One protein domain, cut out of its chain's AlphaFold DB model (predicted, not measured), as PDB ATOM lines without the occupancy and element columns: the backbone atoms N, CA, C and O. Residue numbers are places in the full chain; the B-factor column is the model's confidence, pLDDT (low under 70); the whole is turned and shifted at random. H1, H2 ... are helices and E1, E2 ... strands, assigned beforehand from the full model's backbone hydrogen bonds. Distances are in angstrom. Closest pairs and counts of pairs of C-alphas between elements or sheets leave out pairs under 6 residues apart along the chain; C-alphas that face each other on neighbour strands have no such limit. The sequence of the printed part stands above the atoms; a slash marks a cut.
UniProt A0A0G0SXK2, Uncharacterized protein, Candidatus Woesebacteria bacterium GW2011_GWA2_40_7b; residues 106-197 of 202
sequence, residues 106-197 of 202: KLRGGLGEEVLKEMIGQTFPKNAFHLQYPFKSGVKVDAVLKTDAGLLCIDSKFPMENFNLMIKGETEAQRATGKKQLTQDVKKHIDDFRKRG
ATOM      1  N   LYS A 106     153.473 133.095 110.178       77.75
ATOM      2  CA  LYS A 106     152.947 134.365 109.647       77.75
ATOM      3  C   LYS A 106     153.501 134.680 108.256       77.75
ATOM      4  O   LYS A 106     152.749 135.083 107.374       77.75
ATOM      5  N   LEU A 107     154.807 134.490 108.067       73.25
ATOM      6  CA  LEU A 107     155.479 134.743 106.789       73.25
ATOM      7  C   LEU A 107     155.086 133.696 105.745       73.25
ATOM      8  O   LEU A 107     154.797 134.050 104.605       73.25
ATOM      9  N   ARG A 108     154.987 132.425 106.154       78.12
ATOM     10  CA  ARG A 108     154.485 131.344 105.300       78.12
ATOM     11  C   ARG A 108     153.053 131.599 104.836       78.12
ATOM     12  O   ARG A 108     152.780 131.395 103.662       78.12
ATOM     13  N   GLY A 109     152.165 132.038 105.731       79.25
ATOM     14  CA  GLY A 109     150.790 132.395 105.369       79.25
ATOM     15  C   GLY A 109     150.755 133.478 104.289       79.25
ATOM     16  O   GLY A 109     150.172 133.264 103.235       79.25
ATOM     17  N   GLY A 110     151.483 134.581 104.494       81.69
ATOM     18  CA  GLY A 110     151.555 135.669 103.511       81.69
ATOM     19  C   GLY A 110     152.152 135.253 102.160       81.69
ATOM     20  O   GLY A 110     151.632 135.643 101.119       81.69
ATOM     21  N   LEU A 111     153.205 134.425 102.157       81.12
ATOM     22  CA  LEU A 111     153.753 133.861 100.917       81.12
ATOM     23  C   LEU A 111     152.765 132.916 100.227       81.12
ATOM     24  O   LEU A 111     152.632 132.968  99.010       81.12
ATOM     25  N   GLY A 112     152.075 132.063 100.985       82.06
ATOM     26  CA  GLY A 112     151.055 131.159 100.454       82.06
ATOM     27  C   GLY A 112     149.904 131.917  99.797       82.06
ATOM     28  O   GLY A 112     149.478 131.539  98.710       82.06
ATOM     29  N   GLU A 113     149.457 133.018 100.407       85.00
ATOM     30  CA  GLU A 113     148.442 133.907  99.836       85.00
ATOM     31  C   GLU A 113     148.917 134.574  98.532       85.00
ATOM     32  O   GLU A 113     148.160 134.616  97.561       85.00
ATOM     33  N   GLU A 114     150.165 135.057  98.470       87.00
ATOM     34  CA  GLU A 114     150.699 135.689  97.252       87.00
ATOM     35  C   GLU A 114     150.909 134.666  96.124       87.00
ATOM     36  O   GLU A 114     150.511 134.918  94.987       87.00
ATOM     37  N   VAL A 115     151.437 133.478  96.441       86.31
ATOM     38  CA  VAL A 115     151.576 132.372  95.480       86.31
ATOM     39  C   VAL A 115     150.206 131.915  94.980       86.31
ATOM     40  O   VAL A 115     150.030 131.701  93.782       86.31
ATOM     41  N   LEU A 116     149.211 131.803  95.866       87.75
ATOM     42  CA  LEU A 116     147.839 131.468  95.485       87.75
ATOM     43  C   LEU A 116     147.265 132.514  94.523       87.75
ATOM     44  O   LEU A 116     146.675 132.163  93.503       87.75
ATOM     45  N   LYS A 117     147.454 133.799  94.832       88.12
ATOM     46  CA  LYS A 117     147.032 134.919  93.985       88.12
ATOM     47  C   LYS A 117     147.678 134.862  92.604       88.12
ATOM     48  O   LYS A 117     146.983 135.058  91.607       88.12
ATOM     49  N   GLU A 118     148.976 134.585  92.539       89.31
ATOM     50  CA  GLU A 118     149.699 134.460  91.277       89.31
ATOM     51  C   GLU A 118     149.212 133.248  90.471       89.31
ATOM     52  O   GLU A 118     148.849 133.400  89.304       89.31
ATOM     53  N   MET A 119     149.093 132.073  91.099       88.12
ATOM     54  CA  MET A 119     148.595 130.854  90.449       88.12
ATOM     55  C   MET A 119     147.175 131.028  89.905       88.12
ATOM     56  O   MET A 119     146.908 130.681  88.751       88.12
ATOM     57  N   ILE A 120     146.258 131.584  90.704       88.38
ATOM     58  CA  ILE A 120     144.884 131.845  90.262       88.38
ATOM     59  C   ILE A 120     144.885 132.863  89.118       88.38
ATOM     60  O   ILE A 120     144.186 132.657  88.129       88.38
ATOM     61  N   GLY A 121     145.690 133.925  89.214       88.38
ATOM     62  CA  GLY A 121     145.786 134.957  88.182       88.38
ATOM     63  C   GLY A 121     146.365 134.474  86.850       88.38
ATOM     64  O   GLY A 121     146.011 135.024  85.810       88.38
ATOM     65  N   GLN A 122     147.229 133.456  86.871       89.75
ATOM     66  CA  GLN A 122     147.766 132.815  85.668       89.75
ATOM     67  C   GLN A 122     146.806 131.771  85.081       89.75
ATOM     68  O   GLN A 122     146.764 131.589  83.867       89.75
ATOM     69  N   THR A 123     146.039 131.086  85.933       88.94
ATOM     70  CA  THR A 123     145.179 129.964  85.522       88.94
ATOM     71  C   THR A 123     143.794 130.422  85.065       88.94
ATOM     72  O   THR A 123     143.228 129.847  84.138       88.94
ATOM     73  N   PHE A 124     143.233 131.451  85.704       87.75
ATOM     74  CA  PHE A 124     141.858 131.894  85.483       87.75
ATOM     75  C   PHE A 124     141.795 133.326  84.940       87.75
ATOM     76  O   PHE A 124     142.606 134.179  85.308       87.75
ATOM     77  N   PRO A 125     140.793 133.651  84.104       86.81
ATOM     78  CA  PRO A 125     140.581 135.018  83.655       86.81
ATOM     79  C   PRO A 125     140.131 135.911  84.825       86.81
ATOM     80  O   PRO A 125     139.417 135.477  85.728       86.81
ATOM     81  N   LYS A 126     140.528 137.191  84.806       83.38
ATOM     82  CA  LYS A 126     140.343 138.143  85.928       83.38
ATOM     83  C   LYS A 126     138.889 138.338  86.380       83.38
ATOM     84  O   LYS A 126     138.648 138.798  87.488       83.38
ATOM     85  N   ASN A 127     137.919 138.028  85.524       85.06
ATOM     86  CA  ASN A 127     136.490 138.111  85.829       85.06
ATOM     87  C   ASN A 127     135.951 136.879  86.582       85.06
ATOM     88  O   ASN A 127     134.894 136.976  87.209       85.06
ATOM     89  N   ALA A 128     136.662 135.750  86.537       86.88
ATOM     90  CA  ALA A 128     136.231 134.477  87.105       86.88
ATOM     91  C   ALA A 128     136.641 134.281  88.572       86.88
ATOM     92  O   ALA A 128     136.149 133.355  89.210       86.88
ATOM     93  N   PHE A 129     137.493 135.136  89.145       90.62
ATOM     94  CA  PHE A 129     137.920 135.014  90.542       90.62
ATOM     95  C   PHE A 129     137.977 136.360  91.258       90.62
ATOM     96  O   PHE A 129     138.136 137.403  90.628       90.62
ATOM     97  N   HIS A 130     137.816 136.357  92.580       88.62
ATOM     98  CA  HIS A 130     137.960 137.521  93.455       88.62
ATOM     99  C   HIS A 130     138.892 137.151  94.609       88.62
ATOM    100  O   HIS A 130     138.682 136.148  95.284       88.62
ATOM    101  N   LEU A 131     139.924 137.957  94.836       88.50
ATOM    102  CA  LEU A 131     140.859 137.768  95.946       88.50
ATOM    103  C   LEU A 131     140.335 138.481  97.189       88.50
ATOM    104  O   LEU A 131     139.707 139.533  97.072       88.50
ATOM    105  N   GLN A 132     140.639 137.942  98.370       86.19
ATOM    106  CA  GLN A 132     140.343 138.568  99.661       86.19
ATOM    107  C   GLN A 132     138.848 138.925  99.802       86.19
ATOM    108  O   GLN A 132     138.495 140.012 100.264       86.19
ATOM    109  N   TYR A 133     137.965 138.022  99.359       84.44
ATOM    110  CA  TYR A 133     136.528 138.267  99.229       84.44
ATOM    111  C   TYR A 133     135.847 138.362 100.608       84.44
ATOM    112  O   TYR A 133     135.913 137.404 101.389       84.44
ATOM    113  N   PRO A 134     135.182 139.488 100.932       83.12
ATOM    114  CA  PRO A 134     134.438 139.633 102.174       83.12
ATOM    115  C   PRO A 134     133.021 139.060 102.039       83.12
ATOM    116  O   PRO A 134     132.246 139.459 101.169       83.12
ATOM    117  N   PHE A 135     132.643 138.159 102.943       81.50
ATOM    118  CA  PHE A 135     131.266 137.685 103.066       81.50
ATOM    119  C   PHE A 135     130.415 138.636 103.914       81.50
ATOM    120  O   PHE A 135     130.914 139.323 104.805       81.50
ATOM    121  N   LYS A 136     129.090 138.607 103.706       77.25
ATOM    122  CA  LYS A 136     128.113 139.351 104.531       77.25
ATOM    123  C   LYS A 136     128.174 138.978 106.019       77.25
ATOM    124  O   LYS A 136     127.776 139.772 106.860       77.25
ATOM    125  N   SER A 137     128.697 137.795 106.339       73.44
ATOM    126  CA  SER A 137     128.971 137.335 107.705       73.44
ATOM    127  C   SER A 137     130.172 138.030 108.369       73.44
ATOM    128  O   SER A 137     130.480 137.732 109.519       73.44
ATOM    129  N   GLY A 138     130.870 138.929 107.665       74.44
ATOM    130  CA  GLY A 138     132.059 139.632 108.157       74.44
ATOM    131  C   GLY A 138     133.355 138.831 108.027       74.44
ATOM    132  O   GLY A 138     134.418 139.324 108.398       74.44
ATOM    133  N   VAL A 139     133.298 137.607 107.492       77.12
ATOM    134  CA  VAL A 139     134.490 136.774 107.310       77.12
ATOM    135  C   VAL A 139     135.087 136.964 105.920       77.12
ATOM    136  O   VAL A 139     134.361 137.041 104.932       77.12
ATOM    137  N   LYS A 140     136.417 137.025 105.849       82.69
ATOM    138  CA  LYS A 140     137.185 137.199 104.616       82.69
ATOM    139  C   LYS A 140     137.917 135.903 104.265       82.69
ATOM    140  O   LYS A 140     138.517 135.310 105.159       82.69
ATOM    141  N   VAL A 141     137.858 135.491 103.000       82.25
ATOM    142  CA  VAL A 141     138.597 134.329 102.464       82.25
ATOM    143  C   VAL A 141     139.691 134.771 101.507       82.25
ATOM    144  O   VAL A 141     139.555 135.822 100.881       82.25
ATOM    145  N   ASP A 142     140.742 133.965 101.363       85.06
ATOM    146  CA  ASP A 142     141.919 134.319 100.562       85.06
ATOM    147  C   ASP A 142     141.568 134.492  99.071       85.06
ATOM    148  O   ASP A 142     141.988 135.472  98.447       85.06
ATOM    149  N   ALA A 143     140.739 133.604  98.506       87.56
ATOM    150  CA  ALA A 143     140.207 133.728  97.148       87.56
ATOM    151  C   ALA A 143     138.825 133.070  96.978       87.56
ATOM    152  O   ALA A 143     138.445 132.158  97.709       87.56
ATOM    153  N   VAL A 144     138.072 133.522  95.976       88.06
ATOM    154  CA  VAL A 144     136.804 132.932  95.532       88.06
ATOM    155  C   VAL A 144     136.815 132.794  94.019       88.06
ATOM    156  O   VAL A 144     137.098 133.764  93.320       88.06
ATOM    157  N   LEU A 145     136.444 131.623  93.510       87.94
ATOM    158  CA  LEU A 145     136.130 131.393  92.104       87.94
ATOM    159  C   LEU A 145     134.619 131.470  91.882       87.94
ATOM    160  O   LEU A 145     133.837 130.884  92.629       87.94
ATOM    161  N   LYS A 146     134.206 132.184  90.837       86.00
ATOM    162  CA  LYS A 146     132.824 132.213  90.362       86.00
ATOM    163  C   LYS A 146     132.622 131.040  89.415       86.00
ATOM    164  O   LYS A 146     133.276 130.965  88.380       86.00
ATOM    165  N   THR A 147     131.722 130.141  89.781       83.38
ATOM    166  CA  THR A 147     131.316 129.003  88.953       83.38
ATOM    167  C   THR A 147     129.812 129.067  88.713       83.38
ATOM    168  O   THR A 147     129.100 129.734  89.464       83.38
ATOM    169  N   ASP A 148     129.312 128.351  87.708       79.62
ATOM    170  CA  ASP A 148     127.871 128.304  87.412       79.62
ATOM    171  C   ASP A 148     127.047 127.706  88.568       79.62
ATOM    172  O   ASP A 148     125.858 127.980  88.697       79.62
ATOM    173  N   ALA A 149     127.687 126.916  89.436       77.56
ATOM    174  CA  ALA A 149     127.084 126.313  90.623       77.56
ATOM    175  C   ALA A 149     127.181 127.197  91.884       77.56
ATOM    176  O   ALA A 149     126.753 126.772  92.956       77.56
ATOM    177  N   GLY A 150     127.773 128.394  91.777       81.06
ATOM    178  CA  GLY A 150     127.959 129.332  92.884       81.06
ATOM    179  C   GLY A 150     129.421 129.707  93.140       81.06
ATOM    180  O   GLY A 150     130.306 129.554  92.290       81.06
ATOM    181  N   LEU A 151     129.681 130.239  94.334       82.50
ATOM    182  CA  LEU A 151     131.006 130.717  94.746       82.50
ATOM    183  C   LEU A 151     131.846 129.601  95.391       82.50
ATOM    184  O   LEU A 151     131.491 129.089  96.452       82.50
ATOM    185  N   LEU A 152     132.994 129.267  94.794       84.19
ATOM    186  CA  LEU A 152     133.968 128.320  95.343       84.19
ATOM    187  C   LEU A 152     135.064 129.063  96.119       84.19
ATOM    188  O   LEU A 152     135.901 129.741  95.525       84.19
ATOM    189  N   CYS A 153     135.075 128.925  97.442       82.81
ATOM    190  CA  CYS A 153     136.092 129.516  98.313       82.81
ATOM    191  C   CYS A 153     137.395 128.709  98.277       82.81
ATOM    192  O   CYS A 153     137.364 127.480  98.352       82.81
ATOM    193  N   ILE A 154     138.533 129.398  98.233       82.56
ATOM    194  CA  ILE A 154     139.870 128.812  98.336       82.56
ATOM    195  C   ILE A 154     140.623 129.529  99.459       82.56
ATOM    196  O   ILE A 154     140.693 130.758  99.478       82.56
ATOM    197  N   ASP A 155     141.193 128.755 100.378       78.75
ATOM    198  CA  ASP A 155     142.019 129.239 101.486       78.75
ATOM    199  C   ASP A 155     143.350 128.480 101.487       78.75
ATOM    200  O   ASP A 155     143.406 127.286 101.176       78.75
ATOM    201  N   SER A 156     144.432 129.190 101.783       73.62
ATOM    202  CA  SER A 156     145.808 128.693 101.685       73.62
ATOM    203  C   SER A 156     146.330 128.055 102.983       73.62
ATOM    204  O   SER A 156     147.465 127.569 103.027       73.62
ATOM    205  N   LYS A 157     145.529 128.022 104.059       76.62
ATOM    206  CA  LYS A 157     145.966 127.517 105.370       76.62
ATOM    207  C   LYS A 157     146.045 125.992 105.393       76.62
ATOM    208  O   LYS A 157     145.063 125.291 105.622       76.62
ATOM    209  N   PHE A 158     147.258 125.469 105.227       74.38
ATOM    210  CA  PHE A 158     147.528 124.032 105.274       74.38
ATOM    211  C   PHE A 158     148.324 123.622 106.536       74.38
ATOM    212  O   PHE A 158     149.363 124.227 106.826       74.38
ATOM    213  N   PRO A 159     147.896 122.583 107.286       76.00
ATOM    214  CA  PRO A 159     148.604 122.059 108.463       76.00
ATOM    215  C   PRO A 159     149.894 121.300 108.080       76.00
ATOM    216  O   PRO A 159     149.973 120.070 108.070       76.00
ATOM    217  N   MET A 160     150.940 122.069 107.765       78.38
ATOM    218  CA  MET A 160     152.232 121.575 107.269       78.38
ATOM    219  C   MET A 160     153.004 120.698 108.259       78.38
ATOM    220  O   MET A 160     153.755 119.830 107.829       78.38
ATOM    221  N   GLU A 161     152.873 120.920 109.568       82.00
ATOM    222  CA  GLU A 161     153.627 120.163 110.581       82.00
ATOM    223  C   GLU A 161     153.232 118.687 110.578       82.00
ATOM    224  O   GLU A 161     154.092 117.817 110.439       82.00
ATOM    225  N   ASN A 162     151.929 118.407 110.607       86.62
ATOM    226  CA  ASN A 162     151.412 117.040 110.571       86.62
ATOM    227  C   ASN A 162     151.627 116.378 109.204       86.62
ATOM    228  O   ASN A 162     151.897 115.177 109.135       86.62
ATOM    229  N   PHE A 163     151.605 117.157 108.120       85.62
ATOM    230  CA  PHE A 163     152.007 116.675 106.799       85.62
ATOM    231  C   PHE A 163     153.495 116.299 106.743       85.62
ATOM    232  O   PHE A 163     153.846 115.220 106.267       85.62
ATOM    233  N   ASN A 164     154.376 117.147 107.276       85.88
ATOM    234  CA  ASN A 164     155.803 116.855 107.356       85.88
ATOM    235  C   ASN A 164     156.065 115.620 108.222       85.88
ATOM    236  O   ASN A 164     156.857 114.775 107.819       85.88
ATOM    237  N   LEU A 165     155.377 115.473 109.357       87.81
ATOM    238  CA  LEU A 165     155.479 114.289 110.214       87.81
ATOM    239  C   LEU A 165     155.016 113.015 109.490       87.81
ATOM    240  O   LEU A 165     155.642 111.965 109.614       87.81
ATOM    241  N   MET A 166     153.953 113.111 108.687       88.94
ATOM    242  CA  MET A 166     153.455 112.001 107.872       88.94
ATOM    243  C   MET A 166     154.469 111.544 106.810       88.94
ATOM    244  O   MET A 166     154.604 110.344 106.586       88.94
ATOM    245  N   ILE A 167     155.174 112.472 106.155       87.25
ATOM    246  CA  ILE A 167     156.102 112.158 105.052       87.25
ATOM    247  C   ILE A 167     157.515 111.837 105.551       87.25
ATOM    248  O   ILE A 167     158.139 110.890 105.080       87.25
ATOM    249  N   LYS A 168     158.028 112.633 106.493       88.88
ATOM    250  CA  LYS A 168     159.425 112.609 106.952       88.88
ATOM    251  C   LYS A 168     159.612 111.937 108.313       88.88
ATOM    252  O   LYS A 168     160.729 111.924 108.817       88.88
ATOM    253  N   GLY A 169     158.548 111.407 108.920       87.12
ATOM    254  CA  GLY A 169     158.641 110.683 110.187       87.12
ATOM    255  C   GLY A 169     159.609 109.501 110.090       87.12
ATOM    256  O   GLY A 169     159.533 108.704 109.147       87.12
ATOM    257  N   GLU A 170     160.504 109.399 111.072       88.69
ATOM    258  CA  GLU A 170     161.579 108.400 111.118       88.69
ATOM    259  C   GLU A 170     161.017 106.983 111.267       88.69
ATOM    260  O   GLU A 170     161.490 106.039 110.638       88.69
ATOM    261  N   THR A 171     159.946 106.845 112.051       93.50
ATOM    262  CA  THR A 171     159.272 105.567 112.301       93.50
ATOM    263  C   THR A 171     157.907 105.496 111.623       93.50
ATOM    264  O   THR A 171     157.215 106.500 111.427       93.50
ATOM    265  N   GLU A 172     157.461 104.281 111.309       89.19
ATOM    266  CA  GLU A 172     156.131 104.053 110.738       89.19
ATOM    267  C   GLU A 172     155.004 104.497 111.689       89.19
ATOM    268  O   GLU A 172     154.014 105.080 111.249       89.19
ATOM    269  N   ALA A 173     155.200 104.337 113.002       92.19
ATOM    270  CA  ALA A 173     154.270 104.808 114.028       92.19
ATOM    271  C   ALA A 173     154.120 106.342 114.039       92.19
ATOM    272  O   ALA A 173     153.004 106.860 114.152       92.19
ATOM    273  N   GLN A 174     155.220 107.086 113.873       89.19
ATOM    274  CA  GLN A 174     155.179 108.548 113.747       89.19
ATOM    275  C   GLN A 174     154.454 108.979 112.471       89.19
ATOM    276  O   GLN A 174     153.582 109.846 112.534       89.19
ATOM    277  N   ARG A 175     154.740 108.336 111.331       90.81
ATOM    278  CA  ARG A 175     154.050 108.634 110.065       90.81
ATOM    279  C   ARG A 175     152.546 108.358 110.149       90.81
ATOM    280  O   ARG A 175     151.742 109.174 109.695       90.81
ATOM    281  N   ALA A 176     152.152 107.250 110.780       92.12
ATOM    282  CA  ALA A 176     150.749 106.911 111.016       92.12
ATOM    283  C   ALA A 176     150.050 107.930 111.934       92.12
ATOM    284  O   ALA A 176     148.909 108.325 111.677       92.12
ATOM    285  N   THR A 177     150.750 108.408 112.965       92.25
ATOM    286  CA  THR A 177     150.260 109.463 113.864       92.25
ATOM    287  C   THR A 177     150.077 110.785 113.118       92.25
ATOM    288  O   THR A 177     148.989 111.360 113.173       92.25
ATOM    289  N   GLY A 178     151.078 111.207 112.337       90.56
ATOM    290  CA  GLY A 178     151.009 112.403 111.496       90.56
ATOM    291  C   GLY A 178     149.852 112.348 110.498       90.56
ATOM    292  O   GLY A 178     149.095 113.306 110.384       90.56
ATOM    293  N   LYS A 179     149.613 111.193 109.858       91.25
ATOM    294  CA  LYS A 179     148.448 110.982 108.978       91.25
ATOM    295  C   LYS A 179     147.119 111.176 109.713       91.25
ATOM    296  O   LYS A 179     146.202 111.820 109.191       91.25
ATOM    297  N   LYS A 180     146.989 110.608 110.917       93.00
ATOM    298  CA  LYS A 180     145.771 110.720 111.732       93.00
ATOM    299  C   LYS A 180     145.516 112.170 112.147       93.00
ATOM    300  O   LYS A 180     144.396 112.646 111.981       93.00
ATOM    301  N   GLN A 181     146.544 112.858 112.638       90.94
ATOM    302  CA  GLN A 181     146.462 114.258 113.060       90.94
ATOM    303  C   GLN A 181     146.170 115.185 111.876       90.94
ATOM    304  O   GLN A 181     145.242 115.980 111.952       90.94
ATOM    305  N   LEU A 182     146.841 114.991 110.737       89.69
ATOM    306  CA  LEU A 182     146.565 115.727 109.501       89.69
ATOM    307  C   LEU A 182     145.093 115.597 109.085       89.69
ATOM    308  O   LEU A 182     144.436 116.582 108.761       89.69
ATOM    309  N   THR A 183     144.553 114.377 109.131       89.19
ATOM    310  CA  THR A 183     143.145 114.124 108.793       89.19
ATOM    311  C   THR A 183     142.197 114.841 109.758       89.19
ATOM    312  O   THR A 183     141.164 115.359 109.337       89.19
ATOM    313  N   GLN A 184     142.523 114.865 111.053       90.69
ATOM    314  CA  GLN A 184     141.733 115.571 112.063       90.69
ATOM    315  C   GLN A 184     141.776 117.086 111.857       90.69
ATOM    316  O   GLN A 184     140.725 117.722 111.907       90.69
ATOM    317  N   ASP A 185     142.946 117.647 111.561       86.62
ATOM    318  CA  ASP A 185     143.110 119.078 111.311       86.62
ATOM    319  C   ASP A 185     142.347 119.529 110.073       86.62
ATOM    320  O   ASP A 185     141.627 120.523 110.130       86.62
ATOM    321  N   VAL A 186     142.435 118.774 108.973       85.94
ATOM    322  CA  VAL A 186     141.679 119.069 107.747       85.94
ATOM    323  C   VAL A 186     140.176 119.021 108.019       85.94
ATOM    324  O   VAL A 186     139.457 119.933 107.622       85.94
ATOM    325  N   LYS A 187     139.689 118.006 108.747       85.94
ATOM    326  CA  LYS A 187     138.269 117.921 109.135       85.94
ATOM    327  C   LYS A 187     137.841 119.109 109.988       85.94
ATOM    328  O   LYS A 187     136.830 119.732 109.691       85.94
ATOM    329  N   LYS A 188     138.636 119.459 111.000       85.94
ATOM    330  CA  LYS A 188     138.376 120.622 111.851       85.94
ATOM    331  C   LYS A 188     138.347 121.910 111.032       85.94
ATOM    332  O   LYS A 188     137.474 122.740 111.247       85.94
ATOM    333  N   HIS A 189     139.257 122.058 110.075       79.25
ATOM    334  CA  HIS A 189     139.307 123.225 109.205       79.25
ATOM    335  C   HIS A 189     138.062 123.319 108.312       79.25
ATOM    336  O   HIS A 189     137.448 124.380 108.223       79.25
ATOM    337  N   ILE A 190     137.625 122.195 107.734       79.25
ATOM    338  CA  ILE A 190     136.363 122.095 106.984       79.25
ATOM    339  C   ILE A 190     135.163 122.467 107.868       79.25
ATOM    340  O   ILE A 190     134.314 123.254 107.449       79.25
ATOM    341  N   ASP A 191     135.097 121.950 109.095       81.94
ATOM    342  CA  ASP A 191     134.009 122.242 110.034       81.94
ATOM    343  C   ASP A 191     134.005 123.713 110.479       81.94
ATOM    344  O   ASP A 191     132.944 124.336 110.582       81.94
ATOM    345  N   ASP A 192     135.182 124.296 110.704       77.44
ATOM    346  CA  ASP A 192     135.340 125.714 111.023       77.44
ATOM    347  C   ASP A 192     134.902 126.595 109.845       77.44
ATOM    348  O   ASP A 192     134.221 127.604 110.055       77.44
ATOM    349  N   PHE A 193     135.202 126.197 108.605       72.19
ATOM    350  CA  PHE A 193     134.683 126.860 107.406       72.19
ATOM    351  C   PHE A 193     133.169 126.743 107.272       72.19
ATOM    352  O   PHE A 193     132.494 127.729 106.955       72.19
ATOM    353  N   ARG A 194     132.618 125.559 107.555       71.88
ATOM    354  CA  ARG A 194     131.175 125.312 107.538       71.88
ATOM    355  C   ARG A 194     130.452 126.210 108.538       71.88
ATOM    356  O   ARG A 194     129.463 126.843 108.179       71.88
ATOM    357  N   LYS A 195     130.959 126.325 109.770       70.19
ATOM    358  CA  LYS A 195     130.388 127.209 110.805       70.19
ATOM    359  C   LYS A 195     130.409 128.686 110.406       70.19
ATOM    360  O   LYS A 195     129.541 129.440 110.826       70.19
ATOM    361  N   ARG A 196     131.385 129.096 109.592       65.06
ATOM    362  CA  ARG A 196     131.536 130.474 109.094       65.06
ATOM    363  C   ARG A 196     130.708 130.769 107.834       65.06
ATOM    364  O   ARG A 196     130.721 131.910 107.375       65.06
ATOM    365  N   GLY A 197     129.998 129.774 107.286       60.44
ATOM    366  CA  GLY A 197     129.146 129.916 106.100       60.44
ATOM    367  C   GLY A 197     129.910 130.035 104.776       60.44
ATOM    368  O   GLY A 197     129.413 130.659 103.847       60.44
TER     369      GLY A 197
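AT A GLANCE: This is residues 106 to 197 of the 202 residues of an uncharacterized protein of Candidatus Woesebacteria bacterium GW2011_GWA2_40_7b (UniProt A0A0G0SXK2). A small, strongly twisted sheet with H1 over one face makes one lobe; the helical hairpin of H2 and long H3 makes the other. The 92 printed residues run H1 E1 E2 E3 H2 H3, mixed; the strands form an antiparallel meander, each neighbouring the one before. The whole is loose, radius of gyration of the C-alphas 15.9 A, spanning 48 by 29 by 27 A.

HOW THE PARTS SIT: Within hydrogen-bond range are N 130 of E1, residues 129 to 134, and O 144 of E2, residues 140 to 147, 2.8 A; likewise N 145 and O 152 of E3, residues 150 to 154, 2.8 A. H1, residues 106 to 123, is on the sheet, over E1 and E2, height 9.3 A. H2, residues 160 to 168, touches H3, residues 172 to 195, with 174 to 182 alone; closest C-alphas Met 166 and Arg 175, 4.1 A; shallow tilt of 26 degrees, opposite ways. In H1, H2 and H3 every O i to N i+4 pair is within range.

IN THESE COORDINATES: H3 measures 34.6 A, H1 25.7 A. C-alpha 106 is at (152.947, 134.365, 109.647), C-alpha 195 at (130.388, 127.209, 110.805).

THE WHOLE: The printed part has no cut; pLDDT is under 70 at residues 196 to 197.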